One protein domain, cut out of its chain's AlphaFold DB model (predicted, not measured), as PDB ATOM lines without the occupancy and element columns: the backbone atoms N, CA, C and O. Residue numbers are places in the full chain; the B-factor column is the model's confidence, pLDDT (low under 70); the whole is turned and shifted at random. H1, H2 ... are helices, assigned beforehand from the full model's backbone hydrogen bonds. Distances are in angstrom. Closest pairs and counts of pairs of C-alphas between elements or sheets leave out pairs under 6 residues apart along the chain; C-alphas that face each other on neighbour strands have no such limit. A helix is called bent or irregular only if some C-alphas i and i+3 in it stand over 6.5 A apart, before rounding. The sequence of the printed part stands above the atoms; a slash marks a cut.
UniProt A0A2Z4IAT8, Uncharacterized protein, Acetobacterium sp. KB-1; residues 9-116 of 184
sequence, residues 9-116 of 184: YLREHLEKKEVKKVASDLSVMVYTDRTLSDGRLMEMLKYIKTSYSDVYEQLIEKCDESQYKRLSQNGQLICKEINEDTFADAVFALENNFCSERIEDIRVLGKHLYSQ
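Overview. This is residues 9 to 116 of the 184 residues of an uncharacterized protein of Acetobacterium sp. KB-1 (UniProt A0A2Z4IAT8). The longest helix, H6, folds back along H5 as a hairpin; H5 packs on H2, which H1 and H3 also join, with H4 across one end. The 108 printed residues hold H1 to H6 in chain order and no named strand: all helix, compact, radius of gyration of the C-alphas 13.6 A, spans 41 by 30 by 22 A.

Along the chain. H6, residues 100 to 116, measures 24.8 A and ends at C-alpha 116 (61.552, 39.307, 103.930); it is irregular, C-alphas 113 and 116 being 7.3 A apart. H5 is 84 to 96, 19.2 A; H2 19 to 32, 20.3 A; H3 40 to 51, 16.0 A; H4 53 to 59; H1 9 to 15, from (89.827, 48.873, 117.252).

Arrangement. H6 touches H5 (C-alphas of Ile 106 and Ala 90, 6.3 A), opposite ways at a shallow 23 degrees. The hub H2 touches H5 (Ala 23 and Glu 95, C-alphas 5.3 A), H5 with residues 91 to 96 alone. H3 and H6 are apart. Every O i to N i+4 pair is within hydrogen-bond range in H1 to H4; H5 has 7 of 9, H6 12 of 13.

Size, cuts and confidence. The printed part has no cut. The link H4 to H5, 24 residues, is long. Residues 67 and 116 are under pLDDT 70.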
ATOM      1  N   TYR A   9      89.279  50.218 117.028       93.69
ATOM      2  CA  TYR A   9      89.827  48.873 117.252       93.69
ATOM      3  C   TYR A   9      90.277  48.208 115.949       93.69
ATOM      4  O   TYR A   9      91.376  47.660 115.870       93.69
ATOM      5  N   LEU A  10      89.465  48.314 114.893       95.88
ATOM      6  CA  LEU A  10      89.837  47.795 113.577       95.88
ATOM      7  C   LEU A  10      91.070  48.527 113.036       95.88
ATOM      8  O   LEU A  10      91.965  47.903 112.472       95.88
ATOM      9  N   ARG A  11      91.146  49.849 113.232       97.00
ATOM     10  CA  ARG A  11      92.322  50.637 112.848       97.00
ATOM     11  C   ARG A  11      93.575  50.173 113.588       97.00
ATOM     12  O   ARG A  11      94.599  49.976 112.946       97.00
ATOM     13  N   GLU A  12      93.484  49.938 114.893       97.88
ATOM     14  CA  GLU A  12      94.592  49.414 115.695       97.88
ATOM     15  C   GLU A  12      95.075  48.053 115.162       97.88
ATOM     16  O   GLU A  12      96.277  47.850 114.973       97.88
ATOM     17  N   HIS A  13      94.156  47.133 114.854       97.81
ATOM     18  CA  HIS A  13      94.500  45.832 114.278       97.81
ATOM     19  C   HIS A  13      95.128  45.951 112.879       97.81
ATOM     20  O   HIS A  13      96.062  45.209 112.567       97.81
ATOM     21  N   LEU A  14      94.670  46.898 112.051       97.81
ATOM     22  CA  LEU A  14      95.258  47.195 110.738       97.81
ATOM     23  C   LEU A  14      96.685  47.746 110.866       97.81
ATOM     24  O   LEU A  14      97.593  47.265 110.189       97.81
ATOM     25  N   GLU A  15      96.909  48.705 111.765       97.50
ATOM     26  CA  GLU A  15      98.228  49.294 112.029       97.50
ATOM     27  C   GLU A  15      99.222  48.263 112.574       97.50
ATOM     28  O   GLU A  15     100.392  48.250 112.185       97.50
ATOM     29  N   LYS A  16      98.747  47.350 113.428       98.06
ATOM     30  CA  LYS A  16      99.534  46.230 113.967       98.06
ATOM     31  C   LYS A  16      99.648  45.038 113.013       98.06
ATOM     32  O   LYS A  16     100.349  44.081 113.336       98.06
ATOM     33  N   LYS A  17      98.993  45.090 111.847       97.25
ATOM     34  CA  LYS A  17      98.955  44.019 110.835       97.25
ATOM     35  C   LYS A  17      98.434  42.683 111.381       97.25
ATOM     36  O   LYS A  17      98.868  41.608 110.970       97.25
ATOM     37  N   GLU A  18      97.485  42.729 112.308       97.25
ATOM     38  CA  GLU A  18      96.893  41.551 112.943       97.25
ATOM     39  C   GLU A  18      95.769  40.964 112.069       97.25
ATOM     40  O   GLU A  18      94.591  41.041 112.413       97.25
ATOM     41  N   VAL A  19      96.131  40.354 110.930       95.25
ATOM     42  CA  VAL A  19      95.202  39.882 109.874       95.25
ATOM     43  C   VAL A  19      94.015  39.076 110.421       95.25
ATOM     44  O   VAL A  19      92.874  39.321 110.041       95.25
ATOM     45  N   LYS A  20      94.253  38.153 111.363       94.00
ATOM     46  CA  LYS A  20      93.180  37.342 111.969       94.00
ATOM     47  C   LYS A  20      92.162  38.179 112.744       94.00
ATOM     48  O   LYS A  20      90.971  37.893 112.696       94.00
ATOM     49  N   LYS A  21      92.619  39.211 113.454       95.94
ATOM     50  CA  LYS A  21      91.722  40.106 114.192       95.94
ATOM     51  C   LYS A  21      90.950  41.011 113.241       95.94
ATOM     52  O   LYS A  21      89.753  41.178 113.424       95.94
ATOM     53  N   VAL A  22      91.599  41.480 112.172       96.44
ATOM     54  CA  VAL A  22      90.931  42.197 111.075       96.44
ATOM     55  C   VAL A  22      89.816  41.337 110.466       96.44
ATOM     56  O   VAL A  22      88.697  41.816 110.319       96.44
ATOM     57  N   ALA A  23      90.072  40.059 110.163       95.19
ATOM     58  CA  ALA A  23      89.048  39.146 109.642       95.19
ATOM     59  C   ALA A  23      87.858  38.977 110.608       95.19
ATOM     60  O   ALA A  23      86.705  38.981 110.171       95.19
ATOM     61  N   SER A  24      88.124  38.879 111.915       93.81
ATOM     62  CA  SER A  24      87.071  38.802 112.936       93.81
ATOM     63  C   SER A  24      86.257  40.100 113.019       93.81
ATOM     64  O   SER A  24      85.030  40.056 112.965       93.81
ATOM     65  N   ASP A  25      86.902  41.270 113.013       95.12
ATOM     66  CA  ASP A  25      86.210  42.568 113.001       95.12
ATOM     67  C   ASP A  25      85.314  42.736 111.762       95.12
ATOM     68  O   ASP A  25      84.173  43.195 111.861       95.12
ATOM     69  N   LEU A  26      85.791  42.320 110.583       95.56
ATOM     70  CA  LEU A  26      84.985  42.322 109.358       95.56
ATOM     71  C   LEU A  26      83.815  41.331 109.444       95.56
ATOM     72  O   LEU A  26      82.725  41.625 108.954       95.56
ATOM     73  N   SER A  27      83.999  40.189 110.109       93.75
ATOM     74  CA  SER A  27      82.924  39.217 110.360       93.75
ATOM     75  C   SER A  27      81.862  39.781 111.311       93.75
ATOM     76  O   SER A  27      80.664  39.581 111.100       93.75
ATOM     77  N   VAL A  28      82.253  40.591 112.300       93.00
ATOM     78  CA  VAL A  28      81.304  41.354 113.129       93.00
ATOM     79  C   VAL A  28      80.487  42.326 112.274       93.00
ATOM     80  O   VAL A  28      79.274  42.429 112.472       93.00
ATOM     81  N   MET A  29      81.093  42.993 111.281       93.81
ATOM     82  CA  MET A  29      80.340  43.862 110.362       93.81
ATOM     83  C   MET A  29      79.234  43.089 109.631       93.81
ATOM     84  O   MET A  29      78.110  43.589 109.549       93.81
ATOM     85  N   VAL A  30      79.507  41.856 109.191       94.38
ATOM     86  CA  VAL A  30      78.509  40.967 108.567       94.38
ATOM     87  C   VAL A  30      77.340  40.673 109.513       94.38
ATOM     88  O   VAL A  30      76.186  40.695 109.094       94.38
ATOM     89  N   TYR A  31      77.590  40.444 110.804       91.12
ATOM     90  CA  TYR A  31      76.501  40.237 111.767       91.12
ATOM     91  C   TYR A  31      75.618  41.478 111.954       91.12
ATOM     92  O   TYR A  31      74.424  41.333 112.236       91.12
ATOM     93  N   THR A  32      76.185  42.681 111.800       90.56
ATOM     94  CA  THR A  32      75.424  43.939 111.888       90.56
ATOM     95  C   THR A  32      74.626  44.258 110.625       90.56
ATOM     96  O   THR A  32      73.558  44.851 110.736       90.56
ATOM     97  N   ASP A  33      75.105  43.839 109.451       93.38
ATOM     98  CA  ASP A  33      74.386  43.924 108.176       93.38
ATOM     99  C   ASP A  33      74.350  42.554 107.503       93.38
ATOM    100  O   ASP A  33      75.151  42.222 106.627       93.38
ATOM    101  N   ARG A  34      73.384  41.736 107.926       94.25
ATOM    102  CA  ARG A  34      73.306  40.330 107.515       94.25
ATOM    103  C   ARG A  34      73.050  40.142 106.024       94.25
ATOM    104  O   ARG A  34      73.286  39.053 105.522       94.25
ATOM    105  N   THR A  35      72.554  41.154 105.316       94.50
ATOM    106  CA  THR A  35      72.287  41.087 103.868       94.50
ATOM    107  C   THR A  35      73.410  41.704 103.032       94.50
ATOM    108  O   THR A  35      73.372  41.594 101.801       94.50
ATOM    109  N   LEU A  36      74.396  42.338 103.684       94.06
ATOM    110  CA  LEU A  36      75.473  43.115 103.060       94.06
ATOM    111  C   LEU A  36      74.930  44.152 102.064       94.06
ATOM    112  O   LEU A  36      75.457  44.328 100.961       94.06
ATOM    113  N   SER A  37      73.814  44.778 102.431       92.69
ATOM    114  CA  SER A  37      73.082  45.734 101.601       92.69
ATOM    115  C   SER A  37      73.535  47.176 101.801       92.69
ATOM    116  O   SER A  37      73.415  47.974 100.871       92.69
ATOM    117  N   ASP A  38      74.093  47.509 102.967       91.06
ATOM    118  CA  ASP A  38      74.497  48.875 103.302       91.06
ATOM    119  C   ASP A  38      75.843  49.286 102.684       91.06
ATOM    120  O   ASP A  38      76.203  50.463 102.685       91.06
ATOM    121  N   GLY A  39      76.581  48.321 102.132       91.75
ATOM    122  CA  GLY A  39      77.849  48.537 101.441       91.75
ATOM    123  C   GLY A  39      79.054  48.799 102.351       91.75
ATOM    124  O   GLY A  39      80.174  48.818 101.840       91.75
ATOM    125  N   ARG A  40      78.886  48.922 103.677       92.81
ATOM    126  CA  ARG A  40      79.971  49.257 104.619       92.81
ATOM    127  C   ARG A  40      81.109  48.249 104.576       92.81
ATOM    128  O   ARG A  40      82.270  48.647 104.600       92.81
ATOM    129  N   LEU A  41      80.798  46.953 104.473       94.88
ATOM    130  CA  LEU A  41      81.825  45.915 104.334       94.88
ATOM    131  C   LEU A  41      82.656  46.123 103.058       94.88
ATOM    132  O   LEU A  41      83.879  46.033 103.098       94.88
ATOM    133  N   MET A  42      82.013  46.443 101.933       94.50
ATOM    134  CA  MET A  42      82.699  46.643 100.650       94.50
ATOM    135  C   MET A  42      83.544  47.919 100.647       94.50
ATOM    136  O   MET A  42      84.661  47.921 100.127       94.50
ATOM    137  N   GLU A  43      83.044  48.994 101.259       95.44
ATOM    138  CA  GLU A  43      83.819  50.219 101.473       95.44
ATOM    139  C   GLU A  43      85.033  49.962 102.373       95.44
ATOM    140  O   GLU A  43      86.133  50.409 102.045       95.44
ATOM    141  N   MET A  44      84.875  49.163 103.433       96.25
ATOM    142  CA  MET A  44      85.977  48.760 104.309       96.25
ATOM    143  C   MET A  44      87.022  47.920 103.586       96.25
ATOM    144  O   MET A  44      88.208  48.224 103.665       96.25
ATOM    145  N   LEU A  45      86.610  46.927 102.802       96.00
ATOM    146  CA  LEU A  45      87.541  46.139 101.993       96.00
ATOM    147  C   LEU A  45      88.297  47.013 100.987       96.00
ATOM    148  O   LEU A  45      89.503  46.848 100.810       96.00
ATOM    149  N   LYS A  46      87.622  47.988 100.365       96.31
ATOM    150  CA  LYS A  46      88.262  48.962  99.469       96.31
ATOM    151  C   LYS A  46      89.260  49.857 100.207       96.31
ATOM    152  O   LYS A  46      90.332  50.137  99.667       96.31
ATOM    153  N   TYR A  47      88.918  50.307 101.411       96.38
ATOM    154  CA  TYR A  47      89.809  51.085 102.266       96.38
ATOM    155  C   TYR A  47      91.064  50.284 102.625       96.38
ATOM    156  O   TYR A  47      92.169  50.738 102.335       96.38
ATOM    157  N   ILE A  48      90.905  49.059 103.137       97.00
ATOM    158  CA  ILE A  48      92.022  48.170 103.490       97.00
ATOM    159  C   ILE A  48      92.894  47.908 102.258       97.00
ATOM    160  O   ILE A  48      94.105  48.083 102.324       97.00
ATOM    161  N   LYS A  49      92.294  47.607 101.099       97.00
ATOM    162  CA  LYS A  49      93.031  47.403  99.843       97.00
ATOM    163  C   LYS A  49      93.913  48.591  99.453       97.00
ATOM    164  O   LYS A  49      94.982  48.400  98.886       97.00
ATOM    165  N   THR A  50      93.435  49.808  99.705       97.25
ATOM    166  CA  THR A  50      94.090  51.046  99.259       97.25
ATOM    167  C   THR A  50      95.125  51.545 100.265       97.25
ATOM    168  O   THR A  50      96.171  52.046  99.867       97.25
ATOM    169  N   SER A  51      94.827  51.434 101.561       96.94
ATOM    170  CA  SER A  51      95.627  52.017 102.644       96.94
ATOM    171  C   SER A  51      96.516  51.006 103.374       96.94
ATOM    172  O   SER A  51      97.503  51.411 103.977       96.94
ATOM    173  N   TYR A  52      96.192  49.713 103.299       97.38
ATOM    174  CA  TYR A  52      96.876  48.608 103.981       97.38
ATOM    175  C   TYR A  52      96.982  47.401 103.036       97.38
ATOM    176  O   TYR A  52      96.490  46.309 103.328       97.38
ATOM    177  N   SER A  53      97.555  47.611 101.847       96.69
ATOM    178  CA  SER A  53      97.566  46.607 100.774       96.69
ATOM    179  C   SER A  53      98.231  45.292 101.186       96.69
ATOM    180  O   SER A  53      97.773  44.229 100.788       96.69
ATOM    181  N   ASP A  54      99.261  45.346 102.030       96.38
ATOM    182  CA  ASP A  54      99.948  44.176 102.577       96.38
ATOM    183  C   ASP A  54      99.063  43.352 103.524       96.38
ATOM    184  O   ASP A  54      99.134  42.123 103.528       96.38
ATOM    185  N   VAL A  55      98.208  44.016 104.307       97.25
ATOM    186  CA  VAL A  55      97.179  43.348 105.117       97.25
ATOM    187  C   VAL A  55      96.093  42.781 104.208       97.25
ATOM    188  O   VAL A  55      95.677  41.647 104.410       97.25
ATOM    189  N   TYR A  56      95.659  43.526 103.188       96.62
ATOM    190  CA  TYR A  56      94.649  43.066 102.231       96.62
ATOM    191  C   TYR A  56      95.082  41.801 101.479       96.62
ATOM    192  O   TYR A  56      94.287  40.877 101.337       96.62
ATOM    193  N   GLU A  57      96.328  41.754 101.003       94.19
ATOM    194  CA  GLU A  57      96.888  40.603 100.282       94.19
ATOM    195  C   GLU A  57      96.964  39.346 101.152       94.19
ATOM    196  O   GLU A  57      96.765  38.245 100.647       94.19
ATOM    197  N   GLN A  58      97.214  39.502 102.454       93.62
ATOM    198  CA  GLN A  58      97.192  38.393 103.411       93.62
ATOM    199  C   GLN A  58      95.774  38.022 103.852       93.62
ATOM    200  O   GLN A  58      95.518  36.867 104.166       93.62
ATOM    201  N   LEU A  59      94.867  38.998 103.909       94.31
ATOM    202  CA  LEU A  59      93.478  38.797 104.301       94.31
ATOM    203  C   LEU A  59      92.705  38.033 103.225       94.31
ATOM    204  O   LEU A  59      92.003  37.086 103.551       94.31
ATOM    205  N   ILE A  60      92.791  38.468 101.963       92.88
ATOM    206  CA  ILE A  60      92.066  37.838 100.856       92.88
ATOM    207  C   ILE A  60      92.834  36.610 100.385       92.88
ATOM    208  O   ILE A  60      93.670  36.664  99.484       92.88
ATOM    209  N   GLU A  61      92.506  35.482 100.989       84.69
ATOM    210  CA  GLU A  61      93.072  34.195 100.631       84.69
ATOM    211  C   GLU A  61      92.299  33.542  99.479       84.69
ATOM    212  O   GLU A  61      91.140  33.857  99.186       84.69
ATOM    213  N   LYS A  62      92.932  32.558  98.831       84.06
ATOM    214  CA  LYS A  62      92.211  31.653  97.935       84.06
ATOM    215  C   LYS A  62      91.156  30.902  98.751       84.06
ATOM    216  O   LYS A  62      91.453  30.420  99.842       84.06
ATOM    217  N   CYS A  63      89.948  30.774  98.207       81.50
ATOM    218  CA  CYS A  63      88.887  30.022  98.864       81.50
ATOM    219  C   CYS A  63      89.316  28.561  99.092       81.50
ATOM    220  O   CYS A  63      89.598  27.836  98.135       81.50
ATOM    221  N   ASP A  64      89.345  28.142 100.355       83.75
ATOM    222  CA  ASP A  64      89.566  26.755 100.752       83.75
ATOM    223  C   ASP A  64      88.214  26.051 100.913       83.75
ATOM    224  O   ASP A  64      87.479  26.264 101.884       83.75
ATOM    225  N   GLU A  65      87.871  25.217  99.933       77.25
ATOM    226  CA  GLU A  65      86.622  24.450  99.924       77.25
ATOM    227  C   GLU A  65      86.639  23.255 100.891       77.25
ATOM    228  O   GLU A  65      85.580  22.706 101.191       77.25
ATOM    229  N   SER A  66      87.806  22.859 101.422       78.62
ATOM    230  CA  SER A  66      87.893  21.776 102.415       78.62
ATOM    231  C   SER A  66      87.289  22.174 103.764       78.62
ATOM    232  O   SER A  66      86.763  21.328 104.484       78.62
ATOM    233  N   GLN A  67      87.329  23.470 104.078       67.81
ATOM    234  CA  GLN A  67      86.812  24.048 105.318       67.81
ATOM    235  C   GLN A  67      85.359  24.513 105.183       67.81
ATOM    236  O   GLN A  67      84.668  24.681 106.183       67.81
ATOM    237  N   TYR A  68      84.895  24.767 103.956       74.12
ATOM    238  CA  TYR A  68      83.567  25.320 103.716       74.12
ATOM    239  C   TYR A  68      83.072  25.032 102.302       74.12
ATOM    240  O   TYR A  68      83.664  25.454 101.307       74.12
ATOM    241  N   LYS A  69      81.929  24.354 102.216       84.06
ATOM    242  CA  LYS A  69      81.266  24.075 100.945       84.06
ATOM    243  C   LYS A  69      80.588  25.340 100.420       84.06
ATOM    244  O   LYS A  69      79.859  25.998 101.156       84.06
ATOM    245  N   ARG A  70      80.747  25.620  99.123       89.62
ATOM    246  CA  ARG A  70      80.009  26.695  98.446       89.62
ATOM    247  C   ARG A  70      78.502  26.555  98.670       89.62
ATOM    248  O   ARG A  70      77.930  25.486  98.448       89.62
ATOM    249  N   LEU A  71      77.867  27.647  99.084       90.75
ATOM    250  CA  LEU A  71      76.416  27.710  99.295       90.75
ATOM    251  C   LEU A  71      75.680  28.367  98.139       90.75
ATOM    252  O   LEU A  71      74.476  28.148  97.986       90.75
ATOM    253  N   SER A  72      76.388  29.146  97.322       90.62
ATOM    254  CA  SER A  72      75.819  29.799  96.158       90.62
ATOM    255  C   SER A  72      76.689  29.641  94.915       90.62
ATOM    256  O   SER A  72      77.904  29.450  94.979       90.62
ATOM    257  N   GLN A  73      76.042  29.730  93.760       90.94
ATOM    258  CA  GLN A  73      76.681  29.811  92.460       90.94
ATOM    259  C   GLN A  73      75.880  30.780  91.593       90.94
ATOM    260  O   GLN A  73      74.653  30.718  91.554       90.94
ATOM    261  N   ASN A  74      76.567  31.692  90.900       89.31
ATOM    262  CA  ASN A  74      75.938  32.704  90.041       89.31
ATOM    263  C   ASN A  74      74.839  33.519  90.759       89.31
ATOM    264  O   ASN A  74      73.795  33.818  90.181       89.31
ATOM    265  N   GLY A  75      75.057  33.846  92.038       87.19
ATOM    266  CA  GLY A  75      74.108  34.610  92.852       87.19
ATOM    267  C   GLY A  75      72.866  33.829  93.300       87.19
ATOM    268  O   GLY A  75      71.918  34.440  93.790       87.19
ATOM    269  N   GLN A  76      72.841  32.506  93.126       88.50
ATOM    270  CA  GLN A  76      71.732  31.641  93.528       88.50
ATOM    271  C   GLN A  76      72.195  30.582  94.519       88.50
ATOM    272  O   GLN A  76      73.294  30.049  94.398       88.50
ATOM    273  N   LEU A  77      71.344  30.261  95.490       92.56
ATOM    274  CA  LEU A  77      71.617  29.222  96.478       92.56
ATOM    275  C   LEU A  77      71.587  27.836  95.832       92.56
ATOM    276  O   LEU A  77      70.656  27.505  95.101       92.56
ATOM    277  N   ILE A  78      72.593  27.022  96.143       92.06
ATOM    278  CA  ILE A  78      72.708  25.628  95.685       92.06
ATOM    279  C   ILE A  78      72.498  24.616  96.822       92.06
ATOM    280  O   ILE A  78      72.357  23.419  96.568       92.06
ATOM    281  N   CYS A  79      72.453  25.080  98.076       84.62
ATOM    282  CA  CYS A  79      72.086  24.261  99.229       84.62
ATOM    283  C   CYS A  79      70.561  24.247  99.428       84.62
ATOM    284  O   CYS A  79      69.896  25.259  99.224       84.62
ATOM    285  N   LYS A  80      70.009  23.098  99.838       79.88
ATOM    286  CA  LYS A  80      68.570  22.939 100.119       79.88
ATOM    287  C   LYS A  80      68.198  23.253 101.567       79.88
ATOM    288  O   LYS A  80      67.069  23.653 101.827       79.88
ATOM    289  N   GLU A  81      69.125  23.048 102.495       85.31
ATOM    290  CA  GLU A  81      68.914  23.254 103.925       85.31
ATOM    291  C   GLU A  81      69.565  24.579 104.303       85.31
ATOM    292  O   GLU A  81      70.784  24.675 104.413       85.31
ATOM    293  N   ILE A  82      68.741  25.625 104.380       89.81
ATOM    294  CA  ILE A  82      69.175  26.994 104.646       89.81
ATOM    295  C   ILE A  82      68.386  27.530 105.831       89.81
ATOM    296  O   ILE A  82      67.159  27.621 105.792       89.81
ATOM    297  N   ASN A  83      69.107  27.870 106.891       92.56
ATOM    298  CA  ASN A  83      68.571  28.408 108.136       92.56
ATOM    299  C   ASN A  83      69.590  29.361 108.789       92.56
ATOM    300  O   ASN A  83      70.654  29.632 108.227       92.56
ATOM    301  N   GLU A  84      69.261  29.886 109.971       93.38
ATOM    302  CA  GLU A  84      70.155  30.789 110.706       93.38
ATOM    303  C   GLU A  84      71.483  30.127 111.103       93.38
ATOM    304  O   GLU A  84      72.513  30.794 111.040       93.38
ATOM    305  N   ASP A  85      71.487  28.829 111.426       93.44
ATOM    306  CA  ASP A  85      72.714  28.087 111.752       93.44
ATOM    307  C   ASP A  85      73.648  28.022 110.537       93.44
ATOM    308  O   ASP A  85      74.836  28.307 110.646       93.44
ATOM    309  N   THR A  86      73.090  27.784 109.345       92.56
ATOM    310  CA  THR A  86      73.838  27.810 108.075       92.56
ATOM    311  C   THR A  86      74.509  29.168 107.861       92.56
ATOM    312  O   THR A  86      75.630  29.250 107.366       92.56
ATOM    313  N   PHE A  87      73.823  30.256 108.229       93.69
ATOM    314  CA  PHE A  87      74.383  31.602 108.150       93.69
ATOM    315  C   PHE A  87      75.480  31.830 109.184       93.69
ATOM    316  O   PHE A  87      76.527  32.365 108.835       93.69
ATOM    317  N   ALA A  88      75.273  31.409 110.430       92.94
ATOM    318  CA  ALA A  88      76.293  31.509 111.468       92.94
ATOM    319  C   ALA A  88      77.565  30.735 111.082       92.94
ATOM    320  O   ALA A  88      78.660  31.287 111.179       92.94
ATOM    321  N   ASP A  89      77.418  29.517 110.558       91.81
ATOM    322  CA  ASP A  89      78.528  28.694 110.067       91.81
ATOM    323  C   ASP A  89      79.262  29.368 108.901       91.81
ATOM    324  O   ASP A  89      80.493  29.388 108.867       91.81
ATOM    325  N   ALA A  90      78.524  29.984 107.970       92.00
ATOM    326  CA  ALA A  90      79.096  30.750 106.865       92.00
ATOM    327  C   ALA A  90      79.952  31.928 107.341       92.00
ATOM    328  O   ALA A  90      81.058  32.140 106.839       92.00
ATOM    329  N   VAL A  91      79.461  32.682 108.327       93.44
ATOM    330  CA  VAL A  91      80.201  33.812 108.897       93.44
ATOM    331  C   VAL A  91      81.391  33.329 109.725       93.44
ATOM    332  O   VAL A  91      82.473  33.889 109.605       93.44
ATOM    333  N   PHE A  92      81.243  32.260 110.508       90.94
ATOM    334  CA  PHE A  92      82.354  31.673 111.261       90.94
ATOM    335  C   PHE A  92      83.466  31.149 110.340       90.94
ATOM    336  O   PHE A  92      84.656  31.303 110.617       90.94
ATOM    337  N   ALA A  93      83.098  30.567 109.199       89.62
ATOM    338  CA  ALA A  93      84.065  30.142 108.200       89.62
ATOM    339  C   ALA A  93      84.887  31.334 107.670       89.62
ATOM    340  O   ALA A  93      86.090  31.185 107.440       89.62
ATOM    341  N   LEU A  94      84.284  32.519 107.526       89.75
ATOM    342  CA  LEU A  94      84.954  33.730 107.040       89.75
ATOM    343  C   LEU A  94      86.164  34.137 107.904       89.75
ATOM    344  O   LEU A  94      87.162  34.597 107.356       89.75
ATOM    345  N   GLU A  95      86.121  33.904 109.219       86.62
ATOM    346  CA  GLU A  95      87.251  34.179 110.122       86.62
ATOM    347  C   GLU A  95      88.467  33.277 109.860       86.62
ATOM    348  O   GLU A  95      89.605  33.670 110.114       86.62
ATOM    349  N   ASN A  96      88.233  32.063 109.353       86.31
ATOM    350  CA  ASN A  96      89.272  31.055 109.137       86.31
ATOM    351  C   ASN A  96      89.883  31.107 107.734       86.31
ATOM    352  O   ASN A  96      91.039  30.738 107.558       86.31
ATOM    353  N   ASN A  97      89.099  31.520 106.740       90.38
ATOM    354  CA  ASN A  97      89.555  31.743 105.372       90.38
ATOM    355  C   ASN A  97      88.653  32.816 104.761       90.38
ATOM    356  O   ASN A  97      87.486  32.569 104.436       90.38
ATOM    357  N   PHE A  98      89.195  34.028 104.678       91.75
ATOM    358  CA  PHE A  98      88.478  35.204 104.219       91.75
ATOM    359  C   PHE A  98      88.680  35.337 102.706       91.75
ATOM    360  O   PHE A  98      89.756  35.687 102.231       91.75
ATOM    361  N   CYS A  99      87.647  35.037 101.919       92.00
ATOM    362  CA  CYS A  99      87.722  35.063 100.458       92.00
ATOM    363  C   CYS A  99      86.464  35.682  99.842       92.00
ATOM    364  O   CYS A  99      85.390  35.717 100.449       92.00
ATOM    365  N   SER A 100      86.586  36.164  98.603       91.56
ATOM    366  CA  SER A 100      85.489  36.867  97.917       91.56
ATOM    367  C   SER A 100      84.285  35.954  97.679       91.56
ATOM    368  O   SER A 100      83.136  36.373  97.795       91.56
ATOM    369  N   GLU A 101      84.551  34.683  97.395       91.81
ATOM    370  CA  GLU A 101      83.570  33.626  97.199       91.81
ATOM    371  C   GLU A 101      82.665  33.424  98.419       91.81
ATOM    372  O   GLU A 101      81.449  33.299  98.267       91.81
ATOM    373  N   ARG A 102      83.239  33.424  99.627       92.19
ATOM    374  CA  ARG A 102      82.485  33.262 100.878       92.19
ATOM    375  C   ARG A 102      81.679  34.503 101.220       92.19
ATOM    376  O   ARG A 102      80.539  34.376 101.649       92.19
ATOM    377  N   ILE A 103      82.232  35.692 100.981       94.31
ATOM    378  CA  ILE A 103      81.490  36.949 101.149       94.31
ATOM    379  C   ILE A 103      80.256  36.957 100.241       94.31
ATOM    380  O   ILE A 103      79.172  37.356 100.666       94.31
ATOM    381  N   GLU A 104      80.396  36.475  99.005       94.00
ATOM    382  CA  GLU A 104      79.275  36.344  98.079       94.00
ATOM    383  C   GLU A 104      78.246  35.309  98.554       94.00
ATOM    384  O   GLU A 104      77.051  35.602  98.554       94.00
ATOM    385  N   ASP A 105      78.688  34.141  99.026       93.75
ATOM    386  CA  ASP A 105      77.792  33.133  99.604       93.75
ATOM    387  C   ASP A 105      77.000  33.694 100.792       93.75
ATOM    388  O   ASP A 105      75.779  33.544 100.839       93.75
ATOM    389  N   ILE A 106      77.670  34.401 101.706       94.88
ATOM    390  CA  ILE A 106      77.054  35.087 102.847       94.88
ATOM    391  C   ILE A 106      76.040  36.129 102.370       94.88
ATOM    392  O   ILE A 106      74.936  36.188 102.903       94.88
ATOM    393  N   ARG A 107      76.372  36.934 101.354       95.69
ATOM    394  CA  ARG A 107      75.461  37.948 100.802       95.69
ATOM    395  C   ARG A 107      74.188  37.312 100.252       95.69
ATOM    396  O   ARG A 107      73.085  37.787 100.528       95.69
ATOM    397  N   VAL A 108      74.328  36.256  99.453       95.19
ATOM    398  CA  VAL A 108      73.196  35.541  98.845       95.19
ATOM    399  C   VAL A 108      72.344  34.876  99.931       95.19
ATOM    400  O   VAL A 108      71.120  35.028  99.933       95.19
ATOM    401  N   LEU A 109      72.986  34.200 100.883       94.62
ATOM    402  CA  LEU A 109      72.341  33.544 102.019       94.62
ATOM    403  C   LEU A 109      71.595  34.539 102.910       94.62
ATOM    404  O   LEU A 109      70.426  34.345 103.234       94.62
ATOM    405  N   GLY A 110      72.256  35.638 103.253       94.75
ATOM    406  CA  GLY A 110      71.712  36.715 104.058       94.75
ATOM    407  C   GLY A 110      70.480  37.346 103.429       94.75
ATOM    408  O   GLY A 110      69.456  37.509 104.089       94.75
ATOM    409  N   LYS A 111      70.522  37.635 102.124       94.38
ATOM    410  CA  LYS A 111      69.342  38.115 101.395       94.38
ATOM    411  C   LYS A 111      68.199  37.106 101.420       94.38
ATOM    412  O   LYS A 111      67.059  37.475 101.678       94.38
ATOM    413  N   HIS A 112      68.488  35.829 101.196       92.94
ATOM    414  CA  HIS A 112      67.455  34.800 101.237       92.94
ATOM    415  C   HIS A 112      66.763  34.711 102.605       92.94
ATOM    416  O   HIS A 112      65.537  34.643 102.664       92.94
ATOM    417  N   LEU A 113      67.540  34.751 103.691       93.38
ATOM    418  CA  LEU A 113      67.032  34.615 105.057       93.38
ATOM    419  C   LEU A 113      66.362  35.889 105.586       93.38
ATOM    420  O   LEU A 113      65.366  35.803 106.299       93.38
ATOM    421  N   TYR A 114      66.890  37.070 105.253       91.75
ATOM    422  CA  TYR A 114      66.546  38.311 105.955       91.75
ATOM    423  C   TYR A 114      65.890  39.389 105.076       91.75
ATOM    424  O   TYR A 114      65.358  40.356 105.619       91.75
ATOM    425  N   SER A 115      65.832  39.239 103.744       83.62
ATOM    426  CA  SER A 115      65.165  40.228 102.871       83.62
ATOM    427  C   SER A 115      63.629  40.224 102.960       83.62
ATOM    428  O   SER A 115      62.980  41.045 102.315       83.62
ATOM    429  N   GLN A 116      63.014  39.349 103.766       59.84
ATOM    430  CA  GLN A 116      61.552  39.307 103.930       59.84
ATOM    431  C   GLN A 116      60.977  40.384 104.866       59.84
ATOM    432  O   GLN A 116      59.761  40.566 104.904       59.84
TER     433      GLN A 116